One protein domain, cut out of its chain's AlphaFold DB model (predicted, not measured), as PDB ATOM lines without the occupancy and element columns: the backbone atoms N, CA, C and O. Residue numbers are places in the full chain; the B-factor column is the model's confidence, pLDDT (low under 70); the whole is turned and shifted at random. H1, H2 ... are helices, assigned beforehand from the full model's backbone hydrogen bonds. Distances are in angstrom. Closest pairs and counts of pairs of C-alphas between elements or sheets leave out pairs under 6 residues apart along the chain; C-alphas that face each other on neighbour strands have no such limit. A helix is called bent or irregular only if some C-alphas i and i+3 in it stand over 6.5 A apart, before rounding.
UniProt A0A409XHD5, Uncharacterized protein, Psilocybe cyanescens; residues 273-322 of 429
ATOM      1  N   ILE A 273     218.095 344.617 310.855       77.44
ATOM      2  CA  ILE A 273     218.612 344.962 312.190       77.44
ATOM      3  C   ILE A 273     217.746 344.321 313.281       77.44
ATOM      4  O   ILE A 273     218.289 343.715 314.202       77.44
ATOM      5  N   ALA A 274     216.416 344.383 313.160       79.19
ATOM      6  CA  ALA A 274     215.514 343.752 314.123       79.19
ATOM      7  C   ALA A 274     215.714 342.228 314.191       79.19
ATOM      8  O   ALA A 274     215.816 341.676 315.284       79.19
ATOM      9  N   ILE A 275     215.852 341.554 313.042       81.56
ATOM     10  CA  ILE A 275     216.107 340.105 312.985       81.56
ATOM     11  C   ILE A 275     217.444 339.762 313.655       81.56
ATOM     12  O   ILE A 275     217.498 338.855 314.483       81.56
ATOM     13  N   ILE A 276     218.515 340.506 313.356       81.44
ATOM     14  CA  ILE A 276     219.840 340.277 313.953       81.44
ATOM     15  C   ILE A 276     219.796 340.471 315.474       81.44
ATOM     16  O   ILE A 276     220.354 339.659 316.211       81.44
ATOM     17  N   VAL A 277     219.108 341.509 315.958       84.31
ATOM     18  CA  VAL A 277     218.945 341.762 317.398       84.31
ATOM     19  C   VAL A 277     218.164 340.630 318.068       84.31
ATOM     20  O   VAL A 277     218.593 340.149 319.114       84.31
ATOM     21  N   VAL A 278     217.075 340.147 317.460       87.56
ATOM     22  CA  VAL A 278     216.297 339.014 317.994       87.56
ATOM     23  C   VAL A 278     217.151 337.748 318.072       87.56
ATOM     24  O   VAL A 278     217.151 337.098 319.114       87.56
ATOM     25  N   VAL A 279     217.933 337.440 317.032       86.12
ATOM     26  CA  VAL A 279     218.823 336.264 317.003       86.12
ATOM     27  C   VAL A 279     219.928 336.358 318.064       86.12
ATOM     28  O   VAL A 279     220.220 335.371 318.743       86.12
ATOM     29  N   LEU A 280     220.522 337.541 318.256       85.38
ATOM     30  CA  LEU A 280     221.539 337.763 319.290       85.38
ATOM     31  C   LEU A 280     220.963 337.623 320.702       85.38
ATOM     32  O   LEU A 280     221.571 336.966 321.548       85.38
ATOM     33  N   VAL A 281     219.782 338.197 320.956       88.88
ATOM     34  CA  VAL A 281     219.105 338.096 322.257       88.88
ATOM     35  C   VAL A 281     218.678 336.656 322.532       88.88
ATOM     36  O   VAL A 281     218.931 336.155 323.628       88.88
ATOM     37  N   SER A 282     218.109 335.945 321.551       84.94
ATOM     38  CA  SER A 282     217.740 334.535 321.722       84.94
ATOM     39  C   SER A 282     218.961 333.650 321.966       84.94
ATOM     40  O   SER A 282     218.912 332.775 322.827       84.94
ATOM     41  N   GLY A 283     220.074 333.904 321.268       87.62
ATOM     42  CA  GLY A 283     221.335 333.191 321.474       87.62
ATOM     43  C   GLY A 283     221.920 333.421 322.870       87.62
ATOM     44  O   GLY A 283     222.351 332.468 323.515       87.62
ATOM     45  N   LEU A 284     221.872 334.659 323.373       86.19
ATOM     46  CA  LEU A 284     222.295 334.995 324.737       86.19
ATOM     47  C   LEU A 284     221.423 334.313 325.793       86.19
ATOM     48  O   LEU A 284     221.960 333.704 326.713       86.19
ATOM     49  N   VAL A 285     220.097 334.366 325.648       88.56
ATOM     50  CA  VAL A 285     219.163 333.714 326.580       88.56
ATOM     51  C   VAL A 285     219.380 332.201 326.586       88.56
ATOM     52  O   VAL A 285     219.507 331.607 327.656       88.56
ATOM     53  N   PHE A 286     219.499 331.579 325.411       84.50
ATOM     54  CA  PHE A 286     219.778 330.149 325.299       84.50
ATOM     55  C   PHE A 286     221.138 329.789 325.914       84.50
ATOM     56  O   PHE A 286     221.239 328.833 326.682       84.50
ATOM     57  N   GLY A 287     222.165 330.611 325.677       83.31
ATOM     58  CA  GLY A 287     223.475 330.487 326.313       83.31
ATOM     59  C   GLY A 287     223.408 330.587 327.838       83.31
ATOM     60  O   GLY A 287     223.997 329.760 328.530       83.31
ATOM     61  N   CYS A 288     222.642 331.531 328.389       84.31
ATOM     62  CA  CYS A 288     222.429 331.668 329.831       84.31
ATOM     63  C   CYS A 288     221.671 330.474 330.434       84.31
ATOM     64  O   CYS A 288     221.994 330.047 331.543       84.31
ATOM     65  N   ILE A 289     220.697 329.898 329.722       81.06
ATOM     66  CA  ILE A 289     219.974 328.690 330.157       81.06
ATOM     67  C   ILE A 289     220.919 327.478 330.185       81.06
ATOM     68  O   ILE A 289     220.966 326.746 331.174       81.06
ATOM     69  N   LEU A 290     221.740 327.302 329.146       77.25
ATOM     70  CA  LEU A 290     222.752 326.243 329.104       77.25
ATOM     71  C   LEU A 290     223.820 326.423 330.188       77.25
ATOM     72  O   LEU A 290     224.223 325.457 330.835       77.25
ATOM     73  N   LEU A 291     224.249 327.664 330.431       79.25
ATOM     74  CA  LEU A 291     225.216 327.985 331.475       79.25
ATOM     75  C   LEU A 291     224.623 327.864 332.877       79.25
ATOM     76  O   LEU A 291     225.382 327.594 333.793       79.25
ATOM     77  N   SER A 292     223.324 328.040 333.101       86.25
ATOM     78  CA  SER A 292     222.731 327.935 334.448       86.25
ATOM     79  C   SER A 292     222.400 326.496 334.862       86.25
ATOM     80  O   SER A 292     222.357 326.204 336.056       86.25
ATOM     81  N   SER A 293     222.243 325.571 333.911       88.75
ATOM     82  CA  SER A 293     221.947 324.162 334.193       88.75
ATOM     83  C   SER A 293     223.219 323.314 334.321       88.75
ATOM     84  O   SER A 293     223.926 323.068 333.345       88.75
ATOM     85  N   SER A 294     223.496 322.795 335.520       79.75
ATOM     86  CA  SER A 294     224.642 321.902 335.772       79.75
ATOM     87  C   SER A 294     224.602 320.616 334.936       79.75
ATOM     88  O   SER A 294     225.648 320.151 334.490       79.75
ATOM     89  N   ARG A 295     223.402 320.084 334.660       77.00
ATOM     90  CA  ARG A 295     223.195 318.913 333.787       77.00
ATOM     91  C   ARG A 295     223.384 319.233 332.303       77.00
ATOM     92  O   ARG A 295     223.845 318.383 331.553       77.00
ATOM     93  N   ALA A 296     223.043 320.448 331.871       73.75
ATOM     94  CA  ALA A 296     223.286 320.865 330.490       73.75
ATOM     95  C   ALA A 296     224.778 321.111 330.231       73.75
ATOM     96  O   ALA A 296     225.254 320.850 329.130       73.75
ATOM     97  N   ARG A 297     225.531 321.557 331.247       75.31
ATOM     98  CA  ARG A 297     226.980 321.757 331.134       75.31
ATOM     99  C   ARG A 297     227.726 320.463 330.804       75.31
ATOM    100  O   ARG A 297     228.573 320.516 329.921       75.31
ATOM    101  N   SER A 298     227.412 319.326 331.434       77.62
ATOM    102  CA  SER A 298     228.119 318.061 331.153       77.62
ATOM    103  C   SER A 298     227.881 317.578 329.716       77.62
ATOM    104  O   SER A 298     228.839 317.345 328.979       77.62
ATOM    105  N   LEU A 299     226.619 317.571 329.273       72.50
ATOM    106  CA  LEU A 299     226.229 317.220 327.900       72.50
ATOM    107  C   LEU A 299     226.800 318.182 326.852       72.50
ATOM    108  O   LEU A 299     227.204 317.759 325.767       72.50
ATOM    109  N   ALA A 300     226.848 319.479 327.166       71.06
ATOM    110  CA  ALA A 300     227.468 320.459 326.292       71.06
ATOM    111  C   ALA A 300     228.971 320.199 326.193       71.06
ATOM    112  O   ALA A 300     229.479 320.147 325.086       71.06
ATOM    113  N   THR A 301     229.687 319.970 327.299       76.38
ATOM    114  CA  THR A 301     231.151 319.800 327.266       76.38
ATOM    115  C   THR A 301     231.629 318.572 326.497       76.38
ATOM    116  O   THR A 301     232.713 318.624 325.917       76.38
ATOM    117  N   GLU A 302     230.848 317.493 326.444       74.44
ATOM    118  CA  GLU A 302     231.211 316.294 325.678       74.44
ATOM    119  C   GLU A 302     231.037 316.512 324.171       74.44
ATOM    120  O   GLU A 302     231.942 316.213 323.393       74.44
ATOM    121  N   ASN A 303     229.939 317.152 323.762       70.12
ATOM    122  CA  ASN A 303     229.667 317.440 322.352       70.12
ATOM    123  C   ASN A 303     230.442 318.662 321.825       70.12
ATOM    124  O   ASN A 303     230.797 318.722 320.645       70.12
ATOM    125  N   LEU A 304     230.751 319.638 322.690       69.00
ATOM    126  CA  LEU A 304     231.469 320.847 322.287       69.00
ATOM    127  C   LEU A 304     232.908 320.534 321.905       69.00
ATOM    128  O   LEU A 304     233.409 321.188 321.005       69.00
ATOM    129  N   LYS A 305     233.559 319.539 322.527       67.75
ATOM    130  CA  LYS A 305     234.948 319.177 322.199       67.75
ATOM    131  C   LYS A 305     235.103 318.843 320.714       67.75
ATOM    132  O   LYS A 305     236.045 319.328 320.098       67.75
ATOM    133  N   GLY A 306     234.155 318.113 320.120       70.00
ATOM    134  CA  GLY A 306     234.147 317.835 318.678       70.00
ATOM    135  C   GLY A 306     233.851 319.076 317.828       70.00
ATOM    136  O   GLY A 306     234.549 319.352 316.853       70.00
ATOM    137  N   ALA A 307     232.865 319.882 318.232       63.50
ATOM    138  CA  ALA A 307     232.457 321.070 317.482       63.50
ATOM    139  C   ALA A 307     233.486 322.219 317.544       63.50
ATOM    140  O   ALA A 307     233.676 322.932 316.555       63.50
ATOM    141  N   THR A 308     234.206 322.386 318.659       66.88
ATOM    142  CA  THR A 308     235.172 323.479 318.852       66.88
ATOM    143  C   THR A 308     236.307 323.451 317.839       66.88
ATOM    144  O   THR A 308     236.723 324.520 317.398       66.88
ATOM    145  N   TYR A 309     236.751 322.271 317.390       72.19
ATOM    146  CA  TYR A 309     237.808 322.167 316.376       72.19
ATOM    147  C   TYR A 309     237.372 322.677 314.997       72.19
ATOM    148  O   TYR A 309     238.205 323.162 314.236       72.19
ATOM    149  N   THR A 310     236.073 322.639 314.690       75.38
ATOM    150  CA  THR A 310     235.540 323.125 313.406       75.38
ATOM    151  C   THR A 310     235.206 324.619 313.431       75.38
ATOM    152  O   THR A 310     235.374 325.311 312.427       75.38
ATOM    153  N   ILE A 311     234.796 325.153 314.587       74.44
ATOM    154  CA  ILE A 311     234.319 326.542 314.712       74.44
ATOM    155  C   ILE A 311     235.462 327.525 315.026       74.44
ATOM    156  O   ILE A 311     235.438 328.660 314.542       74.44
ATOM    157  N   LEU A 312     236.494 327.116 315.780       73.50
ATOM    158  CA  LEU A 312     237.647 327.977 316.097       73.50
ATOM    159  C   LEU A 312     238.349 328.591 314.867       73.50
ATOM    160  O   LEU A 312     238.616 329.795 314.905       73.50
ATOM    161  N   PRO A 313     238.651 327.843 313.784       78.19
ATOM    162  CA  PRO A 313     239.303 328.426 312.610       78.19
ATOM    163  C   PRO A 313     238.399 329.414 311.854       78.19
ATOM    164  O   PRO A 313     238.891 330.401 311.311       78.19
ATOM    165  N   LEU A 314     237.077 329.213 311.864       72.12
ATOM    166  CA  LEU A 314     236.125 330.158 311.269       72.12
ATOM    167  C   LEU A 314     236.040 331.457 312.079       72.12
ATOM    168  O   LEU A 314     236.055 332.548 311.507       72.12
ATOM    169  N   LEU A 315     236.016 331.356 313.412       72.44
ATOM    170  CA  LEU A 315     236.040 332.525 314.289       72.44
ATOM    171  C   LEU A 315     237.368 333.279 314.189       72.44
ATOM    172  O   LEU A 315     237.352 334.503 314.095       72.44
ATOM    173  N   SER A 316     238.515 332.595 314.144       75.00
ATOM    174  CA  SER A 316     239.816 333.266 314.003       75.00
ATOM    175  C   SER A 316     239.957 333.977 312.648       75.00
ATOM    176  O   SER A 316     240.470 335.100 312.587       75.00
ATOM    177  N   GLN A 317     239.414 333.402 311.568       77.50
ATOM    178  CA  GLN A 317     239.322 334.073 310.268       77.50
ATOM    179  C   GLN A 317     238.376 335.282 310.303       77.50
ATOM    180  O   GLN A 317     238.715 336.338 309.767       77.50
ATOM    181  N   ALA A 318     237.226 335.180 310.971       75.12
ATOM    182  CA  ALA A 318     236.311 336.308 311.133       75.12
ATOM    183  C   ALA A 318     236.945 337.442 311.960       75.12
ATOM    184  O   ALA A 318     236.923 338.600 311.544       75.12
ATOM    185  N   PHE A 319     237.593 337.122 313.084       75.19
ATOM    186  CA  PHE A 319     238.255 338.102 313.950       75.19
ATOM    187  C   PHE A 319     239.421 338.809 313.254       75.19
ATOM    188  O   PHE A 319     239.543 340.032 313.342       75.19
ATOM    189  N   THR A 320     240.259 338.078 312.513       77.19
ATOM    190  CA  THR A 320     241.366 338.687 311.753       77.19
ATOM    191  C   THR A 320     240.862 339.592 310.626       77.19
ATOM    192  O   THR A 320     241.460 340.639 310.375       77.19
ATOM    193  N   LYS A 321     239.727 339.257 309.996       73.44
ATOM    194  CA  LYS A 321     239.094 340.069 308.941       73.44
ATOM    195  C   LYS A 321     238.317 341.279 309.472       73.44
ATOM    196  O   LYS A 321     238.205 342.265 308.750       73.44
ATOM    197  N   LEU A 322     237.810 341.230 310.707       65.12
ATOM    198  CA  LEU A 322     237.069 342.327 311.352       65.12
ATOM    199  C   LEU A 322     237.967 343.305 312.131       65.12
ATOM    200  O   LEU A 322     237.561 344.438 312.391       65.12
TER     201      LEU A 322
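What this domain is: This is residues 273 to 322 of the 429 residues of an uncharacterized protein of Psilocybe cyanescens (UniProt A0A409XHD5). An open, flat horseshoe of two helices: H1 makes one side, meets H2 at a corner, and the bent H2 makes the curved base with its arm H2a and the far side with its arm H2b. The middle is empty, and the two ends of the printed part lie at the open mouth. There are 50 residues with two named helices, H1 then H2, and no named strand; the class is all helix. The whole is loose, with a radius of gyration of the C-alphas of 13.6 A and spans of 35 by 29 by 11 A.

How they stand to each other: H1, residues 273 to 292, and H2a, residues 294 to 310, touch only at the corner by their tight link of one residue. H1 touches H2a with residues 290 to 291 alone, and H2a touches H1 with residues 296 to 300 alone; the closest C-alphas of the two, those of Leu 290 and Ala 296, are 5.6 A apart. The two run opposite ways at a steep tilt of 57 degrees. H2a has a kink of 49 degrees near residue 303. H2b, residues 313 to 322, is about perpendicular to H2a, at 76 degrees. H1 and H2b are apart. Every O i to N i+4 pair is within hydrogen-bond range in H1 and H2b; in H2a 7 of 13 are.

Where its parts are: H1 begins at C-alpha 273 (218.612, 344.962, 312.190) and is 28.3 A long from first to last C-alpha. By its hydrogen bonds H2, residues 294 to 322, was assigned as one helix, but it is bent: C-alphas 310 and 313 are 6.5 A apart, and residues 311 and 312 belong to neither arm. H2a begins at C-alpha 294 (224.642, 321.902, 335.772) and is 24.9 A long; H2b is 14.1 A long and ends at C-alpha 322 (237.069, 342.327, 311.352).

The domain as a whole: The two C-alphas farthest apart, those of Arg 295 and Lys 321, are 36.3 A apart, while those of Ile 273 and Leu 322 are 18.7 A apart. Residues 273 to 288 of H1 and 301 to 322 of H2 stand free. The printed part has no cut and no long link. The mean pLDDT of the printed part is 77.7; residues 304 to 305, 307 to 308 and 322 are under 70.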